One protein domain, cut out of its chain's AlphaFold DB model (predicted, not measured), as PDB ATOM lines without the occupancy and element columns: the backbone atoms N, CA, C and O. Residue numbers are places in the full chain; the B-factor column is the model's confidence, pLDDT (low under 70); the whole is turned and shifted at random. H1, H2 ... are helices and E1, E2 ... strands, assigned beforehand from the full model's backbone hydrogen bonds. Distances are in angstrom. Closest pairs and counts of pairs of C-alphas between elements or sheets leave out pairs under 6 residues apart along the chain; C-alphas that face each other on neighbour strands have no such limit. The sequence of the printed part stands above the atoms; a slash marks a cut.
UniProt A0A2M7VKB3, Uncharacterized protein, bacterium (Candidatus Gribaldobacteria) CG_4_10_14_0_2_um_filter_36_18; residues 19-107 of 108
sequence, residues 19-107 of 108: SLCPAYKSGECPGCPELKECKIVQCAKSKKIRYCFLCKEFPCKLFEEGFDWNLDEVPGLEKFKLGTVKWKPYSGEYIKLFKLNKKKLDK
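Overview. This is residues 19 to 107 of the 108 residues of an uncharacterized protein of bacterium (Candidatus Gribaldobacteria) CG_4_10_14_0_2_um_filter_36_18 (UniProt A0A2M7VKB3). An elongated domain built largely of loops: the small hairpin of E1 and E2, with its long loop of residues 71 to 83, lies toward one end of the long axis, and the longest helix, H4, makes the other end. Short H3 and H2 lie between these ends, while H1 lies off to one side toward the hairpin loop's end. The printed part has 89 residues, with the named elements H1, H2, H3, E1, E2 and H4 in that order; the two-stranded sheet, E1 - E2, is antiparallel. The class is mixed, helices and strands, with under half of the residues in named elements. The whole is only just compact, close to loose, with a radius of gyration of the C-alphas of 14.6 A and spans of 48 by 25 by 23 A.

Along the chain. H1 is residues 22 to 25, 5.1 A long, from C-alpha 22 at (28.827, 24.218, 65.063). H2, residues 39 to 46, measures 10.4 A, and H3, residues 61 to 64, 4.8 A. E1, residues 67 to 70, spans 9.9 A; E2, residues 84 to 87, 8.7 A. H4, residues 92 to 105, runs 20.3 A to C-alpha 105 at (11.323, 34.181, 37.160).

Arrangement. H1 is apart from H2. H2 and H3 are close but not clearly touching; their closest C-alphas, of Ile 40 and Leu 62, are 6.9 A apart. The hairpin E1 and E2 has N 69 and O 85 within hydrogen-bond range at 2.9 A. H3 and H4 only just touch, with 3 pairs of C-alphas within 8 A, through residues 92 to 95 of H4 alone; the closest are Glu 64 and Ile 95, 6.6 A. In H2 and H4 every O i to N i+4 pair is within hydrogen-bond range; H1 and H3 are too short for one.

Size, cuts and confidence. The C-alphas farthest apart, of Lys 79 and Lys 107, are 47.9 A apart. The printed part has no cut. The links H1 to H2, H2 to H3 and E1 to E2 are long. Mean pLDDT of the printed part is 89.1; residues 105 to 107 are under 70.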
ATOM      1  N   SER A  19      26.129  31.661  61.840       90.44
ATOM      2  CA  SER A  19      25.669  31.741  63.239       90.44
ATOM      3  C   SER A  19      25.041  30.452  63.776       90.44
ATOM      4  O   SER A  19      24.930  30.301  64.990       90.44
ATOM      5  N   LEU A  20      24.619  29.537  62.899       90.69
ATOM      6  CA  LEU A  20      24.087  28.225  63.275       90.69
ATOM      7  C   LEU A  20      25.097  27.088  63.075       90.69
ATOM      8  O   LEU A  20      24.830  25.962  63.483       90.69
ATOM      9  N   CYS A  21      26.257  27.364  62.478       88.81
ATOM     10  CA  CYS A  21      27.290  26.368  62.236       88.81
ATOM     11  C   CYS A  21      27.987  25.978  63.553       88.81
ATOM     12  O   CYS A  21      28.460  26.875  64.259       88.81
ATOM     13  N   PRO A  22      28.125  24.674  63.864       88.06
ATOM     14  CA  PRO A  22      28.827  24.218  65.063       88.06
ATOM     15  C   PRO A  22      30.261  24.746  65.156       88.06
ATOM     16  O   PRO A  22      30.629  25.275  66.196       88.06
ATOM     17  N   ALA A  23      31.021  24.709  64.053       87.12
ATOM     18  CA  ALA A  23      32.415  25.161  64.022       87.12
ATOM     19  C   ALA A  23      32.567  26.673  64.272       87.12
ATOM     20  O   ALA A  23      33.531  27.122  64.881       87.12
ATOM     21  N   TYR A  24      31.605  27.482  63.819       89.25
ATOM     22  CA  TYR A  24      31.597  28.914  64.129       89.25
ATOM     23  C   TYR A  24      31.200  29.160  65.590       89.25
ATOM     24  O   TYR A  24      31.832  29.957  66.277       89.25
ATOM     25  N   LYS A  25      30.179  28.447  66.092       89.50
ATOM     26  CA  LYS A  25      29.734  28.554  67.491       89.50
ATOM     27  C   LYS A  25      30.808  28.110  68.491       89.50
ATOM     28  O   LYS A  25      30.868  28.680  69.574       89.50
ATOM     29  N   SER A  26      31.641  27.128  68.144       87.62
ATOM     30  CA  SER A  26      32.760  26.669  68.977       87.62
ATOM     31  C   SER A  26      33.991  27.584  68.913       87.62
ATOM     32  O   SER A  26      34.929  27.383  69.678       87.62
ATOM     33  N   GLY A  27      34.002  28.592  68.030       85.81
ATOM     34  CA  GLY A  27      35.162  29.463  67.808       85.81
ATOM     35  C   GLY A  27      36.291  28.807  67.004       85.81
ATOM     36  O   GLY A  27      37.371  29.377  66.889       85.81
ATOM     37  N   GLU A  28      36.051  27.627  66.430       84.00
ATOM     38  CA  GLU A  28      37.009  26.883  65.600       84.00
ATOM     39  C   GLU A  28      36.986  27.316  64.132       84.00
ATOM     40  O   GLU A  28      37.781  26.855  63.328       84.00
ATOM     41  N   CYS A  29      36.064  28.195  63.750       86.69
ATOM     42  CA  CYS A  29      35.996  28.762  62.417       86.69
ATOM     43  C   CYS A  29      35.741  30.269  62.538       86.69
ATOM     44  O   CYS A  29      34.770  30.659  63.194       86.69
ATOM     45  N   PRO A  30      36.520  31.132  61.859       84.69
ATOM     46  CA  PRO A  30      36.309  32.585  61.889       84.69
ATOM     47  C   PRO A  30      35.004  33.018  61.194       84.69
ATOM     48  O   PRO A  30      34.594  34.174  61.282       84.69
ATOM     49  N   GLY A  31      34.335  32.091  60.503       88.50
ATOM     50  CA  GLY A  31      33.124  32.333  59.735       88.50
ATOM     51  C   GLY A  31      33.423  32.511  58.251       88.50
ATOM     52  O   GLY A  31      34.331  33.233  57.842       88.50
ATOM     53  N   CYS A  32      32.610  31.871  57.411       88.88
ATOM     54  CA  CYS A  32      32.836  31.832  55.969       88.88
ATOM     55  C   CYS A  32      32.954  33.204  55.266       88.88
ATOM     56  O   CYS A  32      33.704  33.264  54.295       88.88
ATOM     57  N   PRO A  33      32.284  34.303  55.683       84.31
ATOM     58  CA  PRO A  33      32.506  35.627  55.083       84.31
ATOM     59  C   PRO A  33      33.954  36.136  55.151       84.31
ATOM     60  O   PRO A  33      34.385  36.864  54.250       84.31
ATOM     61  N   GLU A  34      34.683  35.741  56.196       85.81
ATOM     62  CA  GLU A  34      36.055  36.176  56.469       85.81
ATOM     63  C   GLU A  34      37.098  35.284  55.771       85.81
ATOM     64  O   GLU A  34      38.261  35.670  55.649       85.81
ATOM     65  N   LEU A  35      36.687  34.128  55.230       87.00
ATOM     66  CA  LEU A  35      37.567  33.187  54.527       87.00
ATOM     67  C   LEU A  35      37.961  33.723  53.143       87.00
ATOM     68  O   LEU A  35      37.265  33.519  52.144       87.00
ATOM     69  N   LYS A  36      39.108  34.411  53.076       83.50
ATOM     70  CA  LYS A  36      39.651  35.021  51.847       83.50
ATOM     71  C   LYS A  36      40.052  34.002  50.778       83.50
ATOM     72  O   LYS A  36      40.047  34.346  49.599       83.50
ATOM     73  N   GLU A  37      40.365  32.774  51.174       86.69
ATOM     74  CA  GLU A  37      40.752  31.676  50.277       86.69
ATOM     75  C   GLU A  37      39.544  30.990  49.625       86.69
ATOM     76  O   GLU A  37      39.676  30.296  48.617       86.69
ATOM     77  N   CYS A  38      38.335  31.208  50.152       91.44
ATOM     78  CA  CYS A  38      37.135  30.605  49.593       91.44
ATOM     79  C   CYS A  38      36.827  31.203  48.210       91.44
ATOM     80  O   CYS A  38      36.449  32.374  48.087       91.44
ATOM     81  N   LYS A  39      36.885  30.370  47.161       94.75
ATOM     82  CA  LYS A  39      36.615  30.782  45.769       94.75
ATOM     83  C   LYS A  39      35.232  31.428  45.589       94.75
ATOM     84  O   LYS A  39      35.073  32.332  44.771       94.75
ATOM     85  N   ILE A  40      34.230  31.022  46.377       95.44
ATOM     86  CA  ILE A  40      32.888  31.636  46.356       95.44
ATOM     87  C   ILE A  40      32.928  33.071  46.886       95.44
ATOM     88  O   ILE A  40      32.344  33.964  46.272       95.44
ATOM     89  N   VAL A  41      33.627  33.301  48.001       93.94
ATOM     90  CA  VAL A  41      33.780  34.635  48.600       93.94
ATOM     91  C   VAL A  41      34.527  35.554  47.638       93.94
ATOM     92  O   VAL A  41      34.077  36.671  47.389       93.94
ATOM     93  N   GLN A  42      35.622  35.072  47.046       94.81
ATOM     94  CA  GLN A  42      36.393  35.817  46.046       94.81
ATOM     95  C   GLN A  42      35.536  36.198  44.831       94.81
ATOM     96  O   GLN A  42      35.502  37.364  44.434       94.81
ATOM     97  N   CYS A  43      34.781  35.240  44.283       95.88
ATOM     98  CA  CYS A  43      33.889  35.468  43.147       95.88
ATOM     99  C   CYS A  43      32.801  36.508  43.467       95.88
ATOM    100  O   CYS A  43      32.589  37.447  42.699       95.88
ATOM    101  N   ALA A  44      32.144  36.394  44.624       95.25
ATOM    102  CA  ALA A  44      31.107  37.336  45.036       95.25
ATOM    103  C   ALA A  44      31.660  38.752  45.287       95.25
ATOM    104  O   ALA A  44      31.052  39.732  44.852       95.25
ATOM    105  N   LYS A  45      32.838  38.864  45.923       94.12
ATOM    106  CA  LYS A  45      33.531  40.147  46.137       94.12
ATOM    107  C   LYS A  45      33.925  40.807  44.814       94.12
ATOM    108  O   LYS A  45      33.665  41.994  44.646       94.12
ATOM    109  N   SER A  46      34.461  40.044  43.857       95.38
ATOM    110  CA  SER A  46      34.796  40.539  42.509       95.38
ATOM    111  C   SER A  46      33.567  41.090  41.774       95.38
ATOM    112  O   SER A  46      33.612  42.166  41.179       95.38
ATOM    113  N   LYS A  47      32.417  40.419  41.915       95.38
ATOM    114  CA  LYS A  47      31.129  40.870  41.360       95.38
ATOM    115  C   LYS A  47      30.428  41.951  42.199       95.38
ATOM    116  O   LYS A  47      29.338  42.373  41.830       95.38
ATOM    117  N   LYS A  48      31.025  42.394  43.315       95.69
ATOM    118  CA  LYS A  48      30.469  43.380  44.263       95.69
ATOM    119  C   LYS A  48      29.057  43.028  44.766       95.69
ATOM    120  O   LYS A  48      28.234  43.912  44.986       95.69
ATOM    121  N   ILE A  49      28.775  41.740  44.978       95.69
ATOM    122  CA  ILE A  49      27.487  41.254  45.503       95.69
ATOM    123  C   ILE A  49      27.640  40.684  46.914       95.69
ATOM    124  O   ILE A  49      28.637  40.036  47.231       95.69
ATOM    125  N   ARG A  50      26.629  40.887  47.769       93.75
ATOM    126  CA  ARG A  50      26.636  40.351  49.143       93.75
ATOM    127  C   ARG A  50      26.245  38.876  49.220       93.75
ATOM    128  O   ARG A  50      26.768  38.160  50.066       93.75
ATOM    129  N   TYR A  51      25.365  38.420  48.333       95.19
ATOM    130  CA  TYR A  51      24.884  37.041  48.302       95.19
ATOM    131  C   TYR A  51      24.928  36.500  46.879       95.19
ATOM    132  O   TYR A  51      24.536  37.188  45.938       95.19
ATOM    133  N   CYS A  52      25.350  35.248  46.721       95.31
ATOM    134  CA  CYS A  52      25.396  34.574  45.429       95.31
ATOM    135  C   CYS A  52      24.008  34.459  44.791       95.31
ATOM    136  O   CYS A  52      23.918  34.488  43.571       95.31
ATOM    137  N   PHE A  53      22.934  34.434  45.586       93.19
ATOM    138  CA  PHE A  53      21.556  34.472  45.088       93.19
ATOM    139  C   PHE A  53      21.215  35.740  44.289       93.19
ATOM    140  O   PHE A  53      20.334  35.695  43.440       93.19
ATOM    141  N   LEU A  54      21.940  36.846  44.501       92.69
ATOM    142  CA  LEU A  54      21.791  38.079  43.718       92.69
ATOM    143  C   LEU A  54      22.528  38.013  42.368       92.69
ATOM    144  O   LEU A  54      22.406  38.914  41.542       92.69
ATOM    145  N   CYS A  55      23.327  36.969  42.128       93.50
ATOM    146  CA  CYS A  55      24.068  36.821  40.885       93.50
ATOM    147  C   CYS A  55      23.150  36.346  39.752       93.50
ATOM    148  O   CYS A  55      22.466  35.322  39.854       93.50
ATOM    149  N   LYS A  56      23.214  37.033  38.606       90.44
ATOM    150  CA  LYS A  56      22.491  36.641  37.386       90.44
ATOM    151  C   LYS A  56      22.870  35.244  36.895       90.44
ATOM    152  O   LYS A  56      22.009  34.540  36.390       90.44
ATOM    153  N   GLU A  57      24.091  34.792  37.148       92.00
ATOM    154  CA  GLU A  57      24.563  33.458  36.752       92.00
ATOM    155  C   GLU A  57      24.301  32.374  37.809       92.00
ATOM    156  O   GLU A  57      24.628  31.215  37.584       92.00
ATOM    157  N   PHE A  58      23.750  32.708  38.983       92.81
ATOM    158  CA  PHE A  58      23.498  31.703  40.016       92.81
ATOM    159  C   PHE A  58      22.340  30.762  39.635       92.81
ATOM    160  O   PHE A  58      21.308  31.268  39.178       92.81
ATOM    161  N   PRO A  59      22.438  29.444  39.905       93.88
ATOM    162  CA  PRO A  59      23.627  28.728  40.385       93.88
ATOM    163  C   PRO A  59      24.651  28.523  39.258       93.88
ATOM    164  O   PRO A  59      24.310  27.959  38.225       93.88
ATOM    165  N   CYS A  60      25.895  28.965  39.473       94.00
ATOM    166  CA  CYS A  60      26.977  28.877  38.487       94.00
ATOM    167  C   CYS A  60      27.873  27.649  38.721       94.00
ATOM    168  O   CYS A  60      27.712  26.942  39.719       94.00
ATOM    169  N   LYS A  61      28.901  27.467  37.882       94.25
ATOM    170  CA  LYS A  61      29.870  26.355  37.954       94.25
ATOM    171  C   LYS A  61      30.432  26.078  39.354       94.25
ATOM    172  O   LYS A  61      30.508  24.922  39.757       94.25
ATOM    173  N   LEU A  62      30.729  27.117  40.144       95.31
ATOM    174  CA  LEU A  62      31.217  26.960  41.528       95.31
ATOM    175  C   LEU A  62      30.233  26.215  42.446       95.31
ATOM    176  O   LEU A  62      30.649  25.607  43.426       95.31
ATOM    177  N   PHE A  63      28.937  26.278  42.149       94.75
ATOM    178  CA  PHE A  63      27.879  25.581  42.876       94.75
ATOM    179  C   PHE A  63      27.450  24.285  42.179       94.75
ATOM    180  O   PHE A  63      27.055  23.333  42.846       94.75
ATOM    181  N   GLU A  64      27.512  24.233  40.848       93.75
ATOM    182  CA  GLU A  64      27.136  23.058  40.062       93.75
ATOM    183  C   GLU A  64      28.188  21.951  40.150       93.75
ATOM    184  O   GLU A  64      27.884  20.824  40.556       93.75
ATOM    185  N   GLU A  65      29.422  22.295  39.794       94.31
ATOM    186  CA  GLU A  65      30.561  21.388  39.718       94.31
ATOM    187  C   GLU A  65      31.304  21.336  41.052       94.31
ATOM    188  O   GLU A  65      31.834  20.285  41.402       94.31
ATOM    189  N   GLY A  66      31.279  22.420  41.834       94.31
ATOM    190  CA  GLY A  66      32.104  22.562  43.034       94.31
ATOM    191  C   GLY A  66      33.557  22.890  42.688       94.31
ATOM    192  O   GLY A  66      33.908  23.085  41.525       94.31
ATOM    193  N   PHE A  67      34.414  22.975  43.699       94.75
ATOM    194  CA  PHE A  67      35.846  23.215  43.509       94.75
ATOM    195  C   PHE A  67      36.663  22.502  44.578       94.75
ATOM    196  O   PHE A  67      36.209  22.366  45.711       94.75
ATOM    197  N   ASP A  68      37.879  22.097  44.230       94.44
ATOM    198  CA  ASP A  68      38.823  21.558  45.203       94.44
ATOM    199  C   ASP A  68      39.247  22.655  46.173       94.44
ATOM    200  O   ASP A  68      39.640  23.761  45.762       94.44
ATOM    201  N   TRP A  69      39.107  22.338  47.455       92.44
ATOM    202  CA  TRP A  69      39.478  23.190  48.566       92.44
ATOM    203  C   TRP A  69      40.130  22.339  49.649       92.44
ATOM    204  O   TRP A  69      39.546  21.366  50.126       92.44
ATOM    205  N   ASN A  70      41.343  22.720  50.022       90.81
ATOM    206  CA  ASN A  70      42.017  22.173  51.179       90.81
ATOM    207  C   ASN A  70      41.445  22.805  52.451       90.81
ATOM    208  O   ASN A  70      41.579  24.010  52.667       90.81
ATOM    209  N   LEU A  71      40.764  21.997  53.261       86.75
ATOM    210  CA  LEU A  71      40.179  22.464  54.516       86.75
ATOM    211  C   LEU A  71      41.192  22.502  55.658       86.75
ATOM    212  O   LEU A  71      40.938  23.181  56.648       86.75
ATOM    213  N   ASP A  72      42.338  21.838  55.511       86.56
ATOM    214  CA  ASP A  72      43.390  21.865  56.527       86.56
ATOM    215  C   ASP A  72      44.128  23.212  56.542       86.56
ATOM    216  O   ASP A  72      44.693  23.594  57.560       86.56
ATOM    217  N   GLU A  73      44.081  23.959  55.434       84.62
ATOM    218  CA  GLU A  73      44.605  25.331  55.342       84.62
ATOM    219  C   GLU A  73      43.647  26.367  55.952       84.62
ATOM    220  O   GLU A  73      44.021  27.517  56.169       84.62
ATOM    221  N   VAL A  74      42.407  25.971  56.267       82.50
ATOM    222  CA  VAL A  74      41.427  26.875  56.868       82.50
ATOM    223  C   VAL A  74      41.689  26.991  58.374       82.50
ATOM    224  O   VAL A  74      41.608  25.977  59.077       82.50
ATOM    225  N   PRO A  75      41.903  28.214  58.904       79.19
ATOM    226  CA  PRO A  75      42.183  28.414  60.320       79.19
ATOM    227  C   PRO A  75      41.122  27.774  61.217       79.19
ATOM    228  O   PRO A  75      39.933  28.094  61.112       79.19
ATOM    229  N   GLY A  76      41.577  26.879  62.096       79.38
ATOM    230  CA  GLY A  76      40.783  26.171  63.093       79.38
ATOM    231  C   GLY A  76      40.073  24.904  62.600       79.38
ATOM    232  O   GLY A  76      39.675  24.085  63.431       79.38
ATOM    233  N   LEU A  77      40.012  24.661  61.284       79.31
ATOM    234  CA  LEU A  77      39.557  23.377  60.735       79.31
ATOM    235  C   LEU A  77      40.685  22.344  60.580       79.31
ATOM    236  O   LEU A  77      40.399  21.151  60.483       79.31
ATOM    237  N   GLU A  78      41.945  22.773  60.658       79.38
ATOM    238  CA  GLU A  78      43.157  21.932  60.648       79.38
ATOM    239  C   GLU A  78      43.095  20.725  61.606       79.38
ATOM    240  O   GLU A  78      43.647  19.655  61.341       79.38
ATOM    241  N   LYS A  79      42.366  20.863  62.719       78.62
ATOM    242  CA  LYS A  79      42.196  19.819  63.738       78.62
ATOM    243  C   LYS A  79      41.411  18.612  63.231       78.62
ATOM    244  O   LYS A  79      41.611  17.508  63.734       78.62
ATOM    245  N   PHE A  80      40.527  18.815  62.255       81.44
ATOM    246  CA  PHE A  80      39.670  17.763  61.715       81.44
ATOM    247  C   PHE A  80      40.361  16.923  60.635       81.44
ATOM    248  O   PHE A  80      39.838  15.860  60.306       81.44
ATOM    249  N   LYS A  81      41.528  17.356  60.122       83.06
ATOM    250  CA  LYS A  81      42.341  16.640  59.118       83.06
ATOM    251  C   LYS A  81      41.504  16.127  57.943       83.06
ATOM    252  O   LYS A  81      41.495  14.937  57.631       83.06
ATOM    253  N   LEU A  82      40.737  17.034  57.348       83.94
ATOM    254  CA  LEU A  82      39.786  16.718  56.282       83.94
ATOM    255  C   LEU A  82      40.467  16.658  54.910       83.94
ATOM    256  O   LEU A  82      39.929  16.035  53.995       83.94
ATOM    257  N   GLY A  83      41.638  17.282  54.767       89.81
ATOM    258  CA  GLY A  83      42.384  17.328  53.519       89.81
ATOM    259  C   GLY A  83      41.687  18.125  52.420       89.81
ATOM    260  O   GLY A  83      40.830  18.987  52.650       89.81
ATOM    261  N   THR A  84      42.075  17.819  51.183       92.25
ATOM    262  CA  THR A  84      41.456  18.384  49.985       92.25
ATOM    263  C   THR A  84      40.117  17.717  49.727       92.25
ATOM    264  O   THR A  84      40.046  16.533  49.399       92.25
ATOM    265  N   VAL A  85      39.050  18.505  49.815       91.88
ATOM    266  CA  VAL A  85      37.696  18.064  49.486       91.88
ATOM    267  C   VAL A  85      37.168  18.814  48.277       91.88
ATOM    268  O   VAL A  85      37.500  19.975  48.023       91.88
ATOM    269  N   LYS A  86      36.251  18.169  47.559       93.75
ATOM    270  CA  LYS A  86      35.453  18.840  46.541       93.75
ATOM    271  C   LYS A  86      34.330  19.620  47.218       93.75
ATOM    272  O   LYS A  86      33.278  19.070  47.543       93.75
ATOM    273  N   TRP A  87      34.561  20.907  47.454       93.25
ATOM    274  CA  TRP A  87      33.625  21.758  48.171       93.25
ATOM    275  C   TRP A  87      32.401  22.089  47.322       93.25
ATOM    276  O   TRP A  87      32.503  22.659  46.230       93.25
ATOM    277  N   LYS A  88      31.222  21.765  47.859       94.25
ATOM    278  CA  LYS A  88      29.930  22.039  47.234       94.25
ATOM    279  C   LYS A  88      28.903  22.435  48.308       94.25
ATOM    280  O   LYS A  88      28.427  21.568  49.031       94.25
ATOM    281  N   PRO A  89      28.538  23.728  48.423       91.81
ATOM    282  CA  PRO A  89      27.673  24.212  49.508       91.81
ATOM    283  C   PRO A  89      26.260  23.618  49.530       91.81
ATOM    284  O   PRO A  89      25.623  23.599  50.577       91.81
ATOM    285  N   TYR A  90      25.750  23.189  48.374       94.56
ATOM    286  CA  TYR A  90      24.390  22.680  48.207       94.56
ATOM    287  C   TYR A  90      24.407  21.342  47.471       94.56
ATOM    288  O   TYR A  90      25.212  21.138  46.560       94.56
ATOM    289  N   SER A  91      23.478  20.448  47.812       93.75
ATOM    290  CA  SER A  91      23.301  19.191  47.080       93.75
ATOM    291  C   SER A  91      22.916  19.443  45.620       93.75
ATOM    292  O   SER A  91      22.428  20.519  45.255       93.75
ATOM    293  N   GLY A  92      23.113  18.442  44.758       93.69
ATOM    294  CA  GLY A  92      22.710  18.538  43.353       93.69
ATOM    295  C   GLY A  92      21.217  18.840  43.190       93.69
ATOM    296  O   GLY A  92      20.819  19.541  42.263       93.69
ATOM    297  N   GLU A  93      20.402  18.366  44.120       94.69
ATOM    298  CA  GLU A  93      18.958  18.520  44.179       94.69
ATOM    299  C   GLU A  93      18.583  19.974  44.460       94.69
ATOM    300  O   GLU A  93      17.792  20.547  43.712       94.69
ATOM    301  N   TYR A  94      19.234  20.622  45.432       93.81
ATOM    302  CA  TYR A  94      19.072  22.062  45.651       93.81
ATOM    303  C   TYR A  94      19.490  22.875  44.423       93.81
ATOM    304  O   TYR A  94      18.774  23.789  44.018       93.81
ATOM    305  N   ILE A  95      20.599  22.515  43.766       94.62
ATOM    306  CA  ILE A  95      21.023  23.188  42.531       94.62
ATOM    307  C   ILE A  95      19.966  23.050  41.425       94.62
ATOM    308  O   ILE A  95      19.656  24.033  40.748       94.62
ATOM    309  N   LYS A  96      19.372  21.862  41.252       93.75
ATOM    310  CA  LYS A  96      18.264  21.650  40.306       93.75
ATOM    311  C   LYS A  96      17.059  22.528  40.658       93.75
ATOM    312  O   LYS A  96      16.521  23.183  39.767       93.75
ATOM    313  N   LEU A  97      16.678  22.597  41.935       94.00
ATOM    314  CA  LEU A  97      15.578  23.445  42.408       94.00
ATOM    315  C   LEU A  97      15.830  24.930  42.116       94.00
ATOM    316  O   LEU A  97      14.961  25.603  41.559       94.00
ATOM    317  N   PHE A  98      17.034  25.438  42.398       92.81
ATOM    318  CA  PHE A  98      17.391  26.829  42.103       92.81
ATOM    319  C   PHE A  98      17.303  27.145  40.605       92.81
ATOM    320  O   PHE A  98      16.768  28.189  40.229       92.81
ATOM    321  N   LYS A  99      17.754  26.231  39.735       91.19
ATOM    322  CA  LYS A  99      17.629  26.389  38.276       91.19
ATOM    323  C   LYS A  99      16.172  26.440  37.817       91.19
ATOM    324  O   LYS A  99      15.834  27.255  36.963       91.19
ATOM    325  N   LEU A 100      15.316  25.573  38.360       90.44
ATOM    326  CA  LEU A 100      13.896  25.531  38.002       90.44
ATOM    327  C   LEU A 100      13.173  26.819  38.401       90.44
ATOM    328  O   LEU A 100      12.426  27.365  37.592       90.44
ATOM    329  N   ASN A 101      13.430  27.338  39.604       87.06
ATOM    330  CA  ASN A 101      12.820  28.587  40.060       87.06
ATOM    331  C   ASN A 101      13.273  29.785  39.223       87.06
ATOM    332  O   ASN A 101      12.454  30.623  38.864       87.06
ATOM    333  N   LYS A 102      14.546  29.832  38.827       80.94
ATOM    334  CA  LYS A 102      15.045  30.910  37.968       80.94
ATOM    335  C   LYS A 102      14.397  30.917  36.581       80.94
ATOM    336  O   LYS A 102      14.042  31.975  36.090       80.94
ATOM    337  N   LYS A 103      14.163  29.739  35.990       76.81
ATOM    338  CA  LYS A 103      13.419  29.609  34.722       76.81
ATOM    339  C   LYS A 103      11.965  30.080  34.812       76.81
ATOM    340  O   LYS A 103      11.377  30.357  33.775       76.81
ATOM    341  N   LYS A 104      11.368  30.099  36.009       74.38
ATOM    342  CA  LYS A 104      10.032  30.676  36.224       74.38
ATOM    343  C   LYS A 104      10.094  32.200  36.308       74.38
ATOM    344  O   LYS A 104       9.267  32.847  35.696       74.38
ATOM    345  N   LEU A 105      11.094  32.738  37.010       68.31
ATOM    346  CA  LEU A 105      11.323  34.181  37.160       68.31
ATOM    347  C   LEU A 105      11.683  34.903  35.852       68.31
ATOM    348  O   LEU A 105      11.476  36.098  35.766       68.31
ATOM    349  N   ASP A 106      12.252  34.200  34.870       61.97
ATOM    350  CA  ASP A 106      12.623  34.761  33.555       61.97
ATOM    351  C   ASP A 106      11.479  34.673  32.519       61.97
ATOM    352  O   ASP A 106      11.604  35.161  31.402       61.97
ATOM    353  N   LYS A 107      10.380  33.988  32.867       57.94
ATOM    354  CA  LYS A 107       9.196  33.794  32.011       57.94
ATOM    355  C   LYS A 107       8.021  34.711  32.374       57.94
ATOM    356  O   LYS A 107       6.963  34.572  31.762       57.94
TER     357      LYS A 107